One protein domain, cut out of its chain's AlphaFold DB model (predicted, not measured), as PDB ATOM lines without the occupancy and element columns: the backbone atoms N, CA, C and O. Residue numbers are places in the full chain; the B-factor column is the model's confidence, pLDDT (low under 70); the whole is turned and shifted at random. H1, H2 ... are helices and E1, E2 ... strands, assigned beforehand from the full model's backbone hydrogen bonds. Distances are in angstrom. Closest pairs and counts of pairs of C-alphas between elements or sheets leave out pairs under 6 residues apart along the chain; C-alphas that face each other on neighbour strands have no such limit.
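Overview. This is residues 18 to 91 of the 363 residues of the protein "Hypothetical protein" of Symbiodinium necroappetens (UniProt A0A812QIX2). Picture a strongly twisted four-stranded sheet built round a long hairpin, E2 and E3, with the short strand E4 beside E3 and the short strand E1 beside residues 54 to 56 of E2, before E2 bends at residue 58. Two short helices, H1 and H2, lie near the E4 edge, and the long link of residues 73 to 86 makes the end of the domain opposite the hairpin's turn. The printed part has 74 residues, in the order E1 H1 H2 E2 E3 E4; the sheet runs E1 E2 E3 E4, antiparallel throughout. The class is mixed, helices and strands, with 35 residues, under half, in named elements. The whole is compact, with a radius of gyration of the C-alphas of 12.0 A, yet elongated, spanning 35 by 23 by 21 A.

Arrangement. Begin at E1, residues 18 to 20, an edge strand antiparallel to E2, residues 54 to 63; look for N 19 and O 55, 2.9 A apart and within hydrogen-bond range. E2 bends by 68 degrees at residue 58, and its pairing is staggered: residues 54 to 56 pair with E1, residues 56 to 63 with E3, residues 66 to 72. In the hairpin of E2 and E3, find N 68 and O 61 at 2.9 A. E3 and E4, residues 87 to 90, form another hairpin, with N 71 and O 87 at 2.9 A. E2, E3 and E4 are a meander, each strand the antiparallel neighbour of the one before. H1, residues 25 to 31, is on the sheet only just, with 5 pairs of C-alphas within 10 A, and only grazes it with residues 28 to 31; its closest C-alphas to E4 are those of Ala 31 and Ser 90, 5.5 A. H2, residues 45 to 48, is only just not on the sheet, with 4 such pairs. H1 and H2 are close but not clearly touching, their closest C-alphas those of Asp 25 and Ala 48 at 7.8 A. In H1 every O i to N i+4 pair is within hydrogen-bond range; H2 is too short for such a pair.

Along the chain. Find C-alpha 18 at (2.676, 1.197, 1.693), where E1 begins; it is 7.0 A long. H1 measures 10.1 A and H2 5.0 A. E2 runs 23.7 A from C-alpha 54 at (-3.139, 4.083, 3.426), E3 19.3 A, and E4 10.1 A to C-alpha 90 at (3.788, 1.299, 18.209).

Size, cuts and confidence. The two C-alphas farthest apart are those of Arg 64 and Lys 80, at 38.0 A. The printed part has no cut; the long links are H1 to H2 and E3 to E4. The mean pLDDT of the printed part is 73.4, and residues 62 to 91 are under 70.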
ATOM      1  N   ARG A  18       4.060   0.739   1.543       91.00
ATOM      2  CA  ARG A  18       2.676   1.197   1.693       91.00
ATOM      3  C   ARG A  18       1.926   0.232   2.590       91.00
ATOM      4  O   ARG A  18       1.758  -0.936   2.247       91.00
ATOM      5  N   VAL A  19       1.399   0.750   3.688       90.31
ATOM      6  CA  VAL A  19       0.563  -0.011   4.617       90.31
ATOM      7  C   VAL A  19      -0.776   0.677   4.809       90.31
ATOM      8  O   VAL A  19      -0.901   1.889   4.636       90.31
ATOM      9  N   ARG A  20      -1.796  -0.108   5.152       91.81
ATOM     10  CA  ARG A  20      -3.115   0.406   5.515       91.81
ATOM     11  C   ARG A  20      -3.264   0.373   7.025       91.81
ATOM     12  O   ARG A  20      -3.007  -0.653   7.644       91.81
ATOM     13  N   LEU A  21      -3.693   1.485   7.604       92.56
ATOM     14  CA  LEU A  21      -3.957   1.595   9.032       92.56
ATOM     15  C   LEU A  21      -5.125   0.705   9.450       92.56
ATOM     16  O   LEU A  21      -6.095   0.562   8.709       92.56
ATOM     17  N   LEU A  22      -5.046   0.146  10.663       93.75
ATOM     18  CA  LEU A  22      -6.120  -0.671  11.225       93.75
ATOM     19  C   LEU A  22      -7.430   0.128  11.249       93.75
ATOM     20  O   LEU A  22      -7.476   1.259  11.733       93.75
ATOM     21  N   GLU A  23      -8.490  -0.469  10.713       94.38
ATOM     22  CA  GLU A  23      -9.818   0.148  10.632       94.38
ATOM     23  C   GLU A  23     -10.594   0.009  11.954       94.38
ATOM     24  O   GLU A  23     -11.322   0.912  12.364       94.38
ATOM     25  N   ASN A  24     -10.387  -1.099  12.670       95.69
ATOM     26  CA  ASN A  24     -11.041  -1.374  13.945       95.69
ATOM     27  C   ASN A  24     -10.545  -0.428  15.058       95.69
ATOM     28  O   ASN A  24      -9.353  -0.403  15.365       95.69
ATOM     29  N   ASP A  25     -11.466   0.290  15.717       94.44
ATOM     30  CA  ASP A  25     -11.128   1.266  16.768       94.44
ATOM     31  C   ASP A  25     -10.341   0.665  17.926       94.44
ATOM     32  O   ASP A  25      -9.343   1.228  18.373       94.44
ATOM     33  N   LYS A  26     -10.802  -0.484  18.420       95.00
ATOM     34  CA  LYS A  26     -10.250  -1.116  19.613       95.00
ATOM     35  C   LYS A  26      -8.823  -1.583  19.347       95.00
ATOM     36  O   LYS A  26      -7.937  -1.310  20.153       95.00
ATOM     37  N   ALA A  27      -8.598  -2.220  18.196       92.00
ATOM     38  CA  ALA A  27      -7.269  -2.660  17.777       92.00
ATOM     39  C   ALA A  27      -6.338  -1.470  17.496       92.00
ATOM     40  O   ALA A  27      -5.188  -1.465  17.929       92.00
ATOM     41  N   PHE A  28      -6.848  -0.423  16.837       93.88
ATOM     42  CA  PHE A  28      -6.066   0.778  16.562       93.88
ATOM     43  C   PHE A  28      -5.657   1.501  17.849       93.88
ATOM     44  O   PHE A  28      -4.494   1.853  17.992       93.88
ATOM     45  N   ARG A  29      -6.563   1.669  18.823       93.75
ATOM     46  CA  ARG A  29      -6.236   2.241  20.142       93.75
ATOM     47  C   ARG A  29      -5.209   1.405  20.901       93.75
ATOM     48  O   ARG A  29      -4.305   1.980  21.503       93.75
ATOM     49  N   ALA A  30      -5.329   0.077  20.853       91.88
ATOM     50  CA  ALA A  30      -4.406  -0.834  21.531       91.88
ATOM     51  C   ALA A  30      -2.956  -0.675  21.041       91.88
ATOM     52  O   ALA A  30      -2.039  -0.724  21.856       91.88
ATOM     53  N   ALA A  31      -2.747  -0.365  19.756       89.50
ATOM     54  CA  ALA A  31      -1.421  -0.072  19.201       89.50
ATOM     55  C   ALA A  31      -0.718   1.112  19.911       89.50
ATOM     56  O   ALA A  31       0.500   1.147  20.050       89.50
ATOM     57  N   PHE A  32      -1.469   2.072  20.458       91.94
ATOM     58  CA  PHE A  32      -0.902   3.193  21.222       91.94
ATOM     59  C   PHE A  32      -0.819   2.929  22.732       91.94
ATOM     60  O   PHE A  32      -0.409   3.815  23.486       91.94
ATOM     61  N   GLY A  33      -1.195   1.730  23.191       90.06
ATOM     62  CA  GLY A  33      -1.327   1.390  24.611       90.06
ATOM     63  C   GLY A  33      -0.038   1.541  25.422       90.06
ATOM     64  O   GLY A  33      -0.100   1.754  26.628       90.06
ATOM     65  N   ARG A  34       1.131   1.513  24.768       83.38
ATOM     66  CA  ARG A  34       2.440   1.716  25.411       83.38
ATOM     67  C   ARG A  34       2.707   3.172  25.816       83.38
ATOM     68  O   ARG A  34       3.518   3.414  26.705       83.38
ATOM     69  N   PHE A  35       2.032   4.142  25.194       85.31
ATOM     70  CA  PHE A  35       2.275   5.574  25.416       85.31
ATOM     71  C   PHE A  35       0.984   6.360  25.693       85.31
ATOM     72  O   PHE A  35       0.743   7.381  25.051       85.31
ATOM     73  N   PRO A  36       0.146   5.943  26.659       83.06
ATOM     74  CA  PRO A  36      -1.211   6.471  26.817       83.06
ATOM     75  C   PRO A  36      -1.260   7.976  27.122       83.06
ATOM     76  O   PRO A  36      -2.237   8.633  26.781       83.06
ATOM     77  N   ALA A  37      -0.204   8.531  27.728       84.12
ATOM     78  CA  ALA A  37      -0.130   9.936  28.136       84.12
ATOM     79  C   ALA A  37       0.839  10.795  27.298       84.12
ATOM     80  O   ALA A  37       1.008  11.977  27.590       84.12
ATOM     81  N   GLN A  38       1.513  10.238  26.283       83.62
ATOM     82  CA  GLN A  38       2.445  11.029  25.469       83.62
ATOM     83  C   GLN A  38       1.702  11.693  24.313       83.62
ATOM     84  O   GLN A  38       1.106  11.009  23.491       83.62
ATOM     85  N   SER A  39       1.796  13.015  24.190       82.31
ATOM     86  CA  SER A  39       1.168  13.755  23.086       82.31
ATOM     87  C   SER A  39       1.654  13.286  21.707       82.31
ATOM     88  O   SER A  39       0.860  13.159  20.779       82.31
ATOM     89  N   LEU A  40       2.949  12.972  21.585       84.06
ATOM     90  CA  LEU A  40       3.560  12.568  20.318       84.06
ATOM     91  C   LEU A  40       3.280  11.100  19.955       84.06
ATOM     92  O   LEU A  40       2.931  10.802  18.816       84.06
ATOM     93  N   ASN A  41       3.403  10.180  20.918       84.44
ATOM     94  CA  ASN A  41       3.338   8.730  20.673       84.44
ATOM     95  C   ASN A  41       2.015   8.086  21.095       84.44
ATOM     96  O   ASN A  41       1.748   6.949  20.722       84.44
ATOM     97  N   GLY A  42       1.189   8.793  21.858       90.69
ATOM     98  CA  GLY A  42      -0.096   8.311  22.339       90.69
ATOM     99  C   GLY A  42      -1.206   8.432  21.310       90.69
ATOM    100  O   GLY A  42      -1.035   8.986  20.216       90.69
ATOM    101  N   TYR A  43      -2.360   7.887  21.681       93.25
ATOM    102  CA  TYR A  43      -3.585   7.991  20.906       93.25
ATOM    103  C   TYR A  43      -4.164   9.406  21.021       93.25
ATOM    104  O   TYR A  43      -4.381   9.904  22.123       93.25
ATOM    105  N   THR A  44      -4.461  10.038  19.886       93.81
ATOM    106  CA  THR A  44      -5.151  11.334  19.830       93.81
ATOM    107  C   THR A  44      -6.327  11.262  18.859       93.81
ATOM    108  O   THR A  44      -6.365  10.403  17.971       93.81
ATOM    109  N   ALA A  45      -7.291  12.177  19.000       93.56
ATOM    110  CA  ALA A  45      -8.445  12.256  18.099       93.56
ATOM    111  C   ALA A  45      -8.027  12.474  16.630       93.56
ATOM    112  O   ALA A  45      -8.629  11.909  15.719       93.56
ATOM    113  N   GLU A  46      -6.944  13.217  16.398       92.12
ATOM    114  CA  GLU A  46      -6.369  13.443  15.065       92.12
ATOM    115  C   GLU A  46      -5.800  12.166  14.440       92.12
ATOM    116  O   GLU A  46      -5.890  11.966  13.233       92.12
ATOM    117  N   LYS A  47      -5.219  11.271  15.247       92.12
ATOM    118  CA  LYS A  47      -4.741   9.970  14.760       92.12
ATOM    119  C   LYS A  47      -5.904   9.015  14.497       92.12
ATOM    120  O   LYS A  47      -5.844   8.222  13.562       92.12
ATOM    121  N   ALA A  48      -6.979   9.120  15.279       93.38
ATOM    122  CA  ALA A  48      -8.186   8.313  15.117       93.38
ATOM    123  C   ALA A  48      -8.882   8.533  13.765       93.38
ATOM    124  O   ALA A  48      -9.432   7.585  13.198       93.38
ATOM    125  N   SER A  49      -8.842   9.757  13.225       94.69
ATOM    126  CA  SER A  49      -9.425  10.068  11.912       94.69
ATOM    127  C   SER A  49      -8.654   9.448  10.741       94.69
ATOM    128  O   SER A  49      -9.189   9.354   9.639       94.69
ATOM    129  N   ARG A  50      -7.418   8.980  10.976       92.69
ATOM    130  CA  ARG A  50      -6.576   8.335   9.958       92.69
ATOM    131  C   ARG A  50      -6.782   6.820   9.850       92.69
ATOM    132  O   ARG A  50      -6.206   6.198   8.966       92.69
ATOM    133  N   ARG A  51      -7.591   6.202  10.715       94.44
ATOM    134  CA  ARG A  51      -7.893   4.758  10.652       94.44
ATOM    135  C   ARG A  51      -8.391   4.340   9.267       94.44
ATOM    136  O   ARG A  51      -9.099   5.096   8.609       94.44
ATOM    137  N   GLY A  52      -7.994   3.150   8.823       93.12
ATOM    138  CA  GLY A  52      -8.340   2.618   7.500       93.12
ATOM    139  C   GLY A  52      -7.636   3.294   6.313       93.12
ATOM    140  O   GLY A  52      -7.704   2.770   5.201       93.12
ATOM    141  N   GLN A  53      -6.936   4.418   6.511       94.56
ATOM    142  CA  GLN A  53      -6.217   5.101   5.434       94.56
ATOM    143  C   GLN A  53      -4.896   4.402   5.106       94.56
ATOM    144  O   GLN A  53      -4.278   3.750   5.949       94.56
ATOM    145  N   GLU A  54      -4.449   4.556   3.863       92.44
ATOM    146  CA  GLU A  54      -3.139   4.083   3.426       92.44
ATOM    147  C   GLU A  54      -2.067   5.145   3.632       92.44
ATOM    148  O   GLU A  54      -2.267   6.329   3.351       92.44
ATOM    149  N   CYS A  55      -0.904   4.701   4.079       90.69
ATOM    150  CA  CYS A  55       0.220   5.547   4.425       90.69
ATOM    151  C   CYS A  55       1.539   4.882   4.028       90.69
ATOM    152  O   CYS A  55       1.613   3.663   3.853       90.69
ATOM    153  N   ILE A  56       2.577   5.701   3.881       88.75
ATOM    154  CA  ILE A  56       3.935   5.237   3.606       88.75
ATOM    155  C   ILE A  56       4.735   5.311   4.894       88.75
ATOM    156  O   ILE A  56       4.642   6.277   5.655       88.75
ATOM    157  N   ILE A  57       5.528   4.277   5.113       86.06
ATOM    158  CA  ILE A  57       6.404   4.156   6.265       86.06
ATOM    159  C   ILE A  57       7.649   4.988   6.005       86.06
ATOM    160  O   ILE A  57       8.466   4.631   5.169       86.06
ATOM    161  N   GLU A  58       7.825   6.100   6.702       84.81
ATOM    162  CA  GLU A  58       9.038   6.913   6.569       84.81
ATOM    163  C   GLU A  58      10.190   6.339   7.387       84.81
ATOM    164  O   GLU A  58      11.332   6.309   6.931       84.81
ATOM    165  N   LYS A  59       9.897   5.891   8.611       80.81
ATOM    166  CA  LYS A  59      10.880   5.306   9.524       80.81
ATOM    167  C   LYS A  59      10.255   4.154  10.286       80.81
ATOM    168  O   LYS A  59       9.135   4.284  10.776       80.81
ATOM    169  N   ALA A  60      11.010   3.067  10.380       81.56
ATOM    170  CA  ALA A  60      10.726   1.920  11.222       81.56
ATOM    171  C   ALA A  60      11.808   1.865  12.305       81.56
ATOM    172  O   ALA A  60      12.986   1.726  11.978       81.56
ATOM    173  N   TYR A  61      11.445   2.011  13.578       76.94
ATOM    174  CA  TYR A  61      12.387   1.760  14.674       76.94
ATOM    175  C   TYR A  61      12.131   0.367  15.205       76.94
ATOM    176  O   TYR A  61      11.026   0.100  15.660       76.94
ATOM    177  N   ASN A  62      13.132  -0.501  15.141       67.94
ATOM    178  CA  ASN A  62      13.051  -1.828  15.718       67.94
ATOM    179  C   ASN A  62      13.693  -1.766  17.106       67.94
ATOM    180  O   ASN A  62      14.897  -1.983  17.245       67.94
ATOM    181  N   ASP A  63      12.919  -1.405  18.136       62.53
ATOM    182  CA  ASP A  63      13.322  -1.863  19.467       62.53
ATOM    183  C   ASP A  63      13.072  -3.374  19.476       62.53
ATOM    184  O   ASP A  63      12.154  -3.827  18.800       62.53
ATOM    185  N   ARG A  64      13.906  -4.170  20.154       46.16
ATOM    186  CA  ARG A  64      13.897  -5.653  20.131       46.16
ATOM    187  C   ARG A  64      12.535  -6.309  20.455       46.16
ATOM    188  O   ARG A  64      12.457  -7.531  20.522       46.16
ATOM    189  N   VAL A  65      11.490  -5.515  20.676       42.53
ATOM    190  CA  VAL A  65      10.129  -5.920  20.971       42.53
ATOM    191  C   VAL A  65       9.136  -5.418  19.903       42.53
ATOM    192  O   VAL A  65       8.180  -6.143  19.640       42.53
ATOM    193  N   ARG A  66       9.282  -4.217  19.293       49.44
ATOM    194  CA  ARG A  66       8.255  -3.618  18.397       49.44
ATOM    195  C   ARG A  66       8.789  -2.623  17.360       49.44
ATOM    196  O   ARG A  66       9.694  -1.835  17.624       49.44
ATOM    197  N   ALA A  67       8.100  -2.572  16.217       50.50
ATOM    198  CA  ALA A  67       8.300  -1.562  15.183       50.50
ATOM    199  C   ALA A  67       7.569  -0.248  15.525       50.50
ATOM    200  O   ALA A  67       6.364  -0.256  15.800       50.50
ATOM    201  N   PHE A  68       8.281   0.881  15.471       53.47
ATOM    202  CA  PHE A  68       7.676   2.213  15.474       53.47
ATOM    203  C   PHE A  68       7.571   2.756  14.064       53.47
ATOM    204  O   PHE A  68       8.585   2.831  13.381       53.47
ATOM    205  N   LEU A  69       6.386   3.192  13.659       61.75
ATOM    206  CA  LEU A  69       6.122   3.625  12.293       61.75
ATOM    207  C   LEU A  69       5.937   5.134  12.246       61.75
ATOM    208  O   LEU A  69       4.974   5.606  12.834       61.75
ATOM    209  N   VAL A  70       6.807   5.878  11.564       59.91
ATOM    210  CA  VAL A  70       6.530   7.279  11.203       59.91
ATOM    211  C   VAL A  70       5.784   7.291   9.880       59.91
ATOM    212  O   VAL A  70       6.288   6.765   8.894       59.91
ATOM    213  N   LEU A  71       4.591   7.875   9.855       63.38
ATOM    214  CA  LEU A  71       3.747   7.895   8.668       63.38
ATOM    215  C   LEU A  71       3.664   9.292   8.068       63.38
ATOM    216  O   LEU A  71       3.114  10.213   8.681       63.38
ATOM    217  N   GLY A  72       4.183   9.407   6.848       54.94
ATOM    218  CA  GLY A  72       4.031  10.579   5.999       54.94
ATOM    219  C   GLY A  72       2.660  10.585   5.311       54.94
ATOM    220  O   GLY A  72       2.097   9.516   5.035       54.94
ATOM    221  N   PRO A  73       2.077  11.765   5.037       56.19
ATOM    222  CA  PRO A  73       0.843  11.843   4.275       56.19
ATOM    223  C   PRO A  73       1.044  11.292   2.862       56.19
ATOM    224  O   PRO A  73       2.036  11.588   2.196       56.19
ATOM    225  N   ASN A  74       0.066  10.531   2.374       52.12
ATOM    226  CA  ASN A  74       0.013  10.162   0.966       52.12
ATOM    227  C   ASN A  74      -0.184  11.453   0.150       52.12
ATOM    228  O   ASN A  74      -1.232  12.098   0.249       52.12
ATOM    229  N   MET A  75       0.842  11.870  -0.601       45.50
ATOM    230  CA  MET A  75       0.891  13.193  -1.242       45.50
ATOM    231  C   MET A  75      -0.290  13.467  -2.188       45.50
ATOM    232  O   MET A  75      -0.612  14.625  -2.428       45.50
ATOM    233  N   ALA A  76      -0.988  12.429  -2.660       45.88
ATOM    234  CA  ALA A  76      -2.160  12.565  -3.524       45.88
ATOM    235  C   ALA A  76      -3.404  13.167  -2.831       45.88
ATOM    236  O   ALA A  76      -4.258  13.727  -3.508       45.88
ATOM    237  N   ILE A  77      -3.523  13.082  -1.499       45.25
ATOM    238  CA  ILE A  77      -4.727  13.533  -0.763       45.25
ATOM    239  C   ILE A  77      -4.509  14.907  -0.095       45.25
ATOM    240  O   ILE A  77      -5.460  15.571   0.313       45.25
ATOM    241  N   ASN A  78      -3.264  15.392  -0.030       39.44
ATOM    242  CA  ASN A  78      -2.887  16.449   0.908       39.44
ATOM    243  C   ASN A  78      -2.692  17.857   0.328       39.44
ATOM    244  O   ASN A  78      -2.169  18.725   1.022       39.44
ATOM    245  N   GLN A  79      -3.189  18.152  -0.877       36.62
ATOM    246  CA  GLN A  79      -3.237  19.550  -1.342       36.62
ATOM    247  C   GLN A  79      -4.179  20.446  -0.507       36.62
ATOM    248  O   GLN A  79      -4.149  21.660  -0.672       36.62
ATOM    249  N   LYS A  80      -4.993  19.889   0.408       34.41
ATOM    250  CA  LYS A  80      -5.980  20.655   1.195       34.41
ATOM    251  C   LYS A  80      -5.812  20.657   2.719       34.41
ATOM    252  O   LYS A  80      -6.507  21.432   3.365       34.41
ATOM    253  N   MET A  81      -4.928  19.854   3.319       34.94
ATOM    254  CA  MET A  81      -4.798  19.804   4.786       34.94
ATOM    255  C   MET A  81      -3.350  20.011   5.233       34.94
ATOM    256  O   MET A  81      -2.502  19.127   5.139       34.94
ATOM    257  N   ASN A  82      -3.080  21.206   5.750       32.72
ATOM    258  CA  ASN A  82      -1.791  21.634   6.287       32.72
ATOM    259  C   ASN A  82      -1.535  21.004   7.677       32.72
ATOM    260  O   ASN A  82      -1.482  21.703   8.684       32.72
ATOM    261  N   ILE A  83      -1.463  19.669   7.760       43.81
ATOM    262  CA  ILE A  83      -1.259  18.923   9.017       43.81
ATOM    263  C   ILE A  83       0.065  18.156   8.922       43.81
ATOM    264  O   ILE A  83       0.113  16.989   8.530       43.81
ATOM    265  N   GLY A  84       1.157  18.850   9.243       36.94
ATOM    266  CA  GLY A  84       2.543  18.395   9.092       36.94
ATOM    267  C   GLY A  84       3.097  17.556  10.246       36.94
ATOM    268  O   GLY A  84       4.248  17.757  10.617       36.94
ATOM    269  N   TRP A  85       2.313  16.643  10.830       43.12
ATOM    270  CA  TRP A  85       2.794  15.826  11.952       43.12
ATOM    271  C   TRP A  85       3.036  14.360  11.564       43.12
ATOM    272  O   TRP A  85       2.137  13.731  10.989       43.12
ATOM    273  N   PRO A  86       4.212  13.797  11.908       54.06
ATOM    274  CA  PRO A  86       4.489  12.376  11.756       54.06
ATOM    275  C   PRO A  86       3.581  11.568  12.687       54.06
ATOM    276  O   PRO A  86       3.596  11.745  13.906       54.06
ATOM    277  N   LEU A  87       2.778  10.664  12.128       54.12
ATOM    278  CA  LEU A  87       2.017   9.713  12.935       54.12
ATOM    279  C   LEU A  87       2.975   8.603  13.371       54.12
ATOM    280  O   LEU A  87       3.466   7.883  12.513       54.12
ATOM    281  N   ILE A  88       3.234   8.500  14.681       57.00
ATOM    282  CA  ILE A  88       4.027   7.425  15.291       57.00
ATOM    283  C   ILE A  88       3.087   6.339  15.811       57.00
ATOM    284  O   ILE A  88       2.258   6.620  16.682       57.00
ATOM    285  N   LEU A  89       3.215   5.124  15.279       58.69
ATOM    286  CA  LEU A  89       2.524   3.927  15.768       58.69
ATOM    287  C   LEU A  89       3.508   3.027  16.499       58.69
ATOM    288  O   LEU A  89       4.585   2.791  15.966       58.69
ATOM    289  N   SER A  90       3.130   2.484  17.654       46.50
ATOM    290  CA  SER A  90       3.788   1.299  18.209       46.50
ATOM    291  C   SER A  90       2.976   0.084  17.776       46.50
ATOM    292  O   SER A  90       1.753   0.101  17.855       46.50
ATOM    293  N   LEU A  91       3.616  -0.952  17.251       51.78
ATOM    294  CA  LEU A  91       2.903  -2.163  16.853       51.78
ATOM    295  C   LEU A  91       3.065  -3.215  17.938       51.78
ATOM    296  O   LEU A  91       4.156  -3.737  18.135       51.78
TER     297      LEU A  91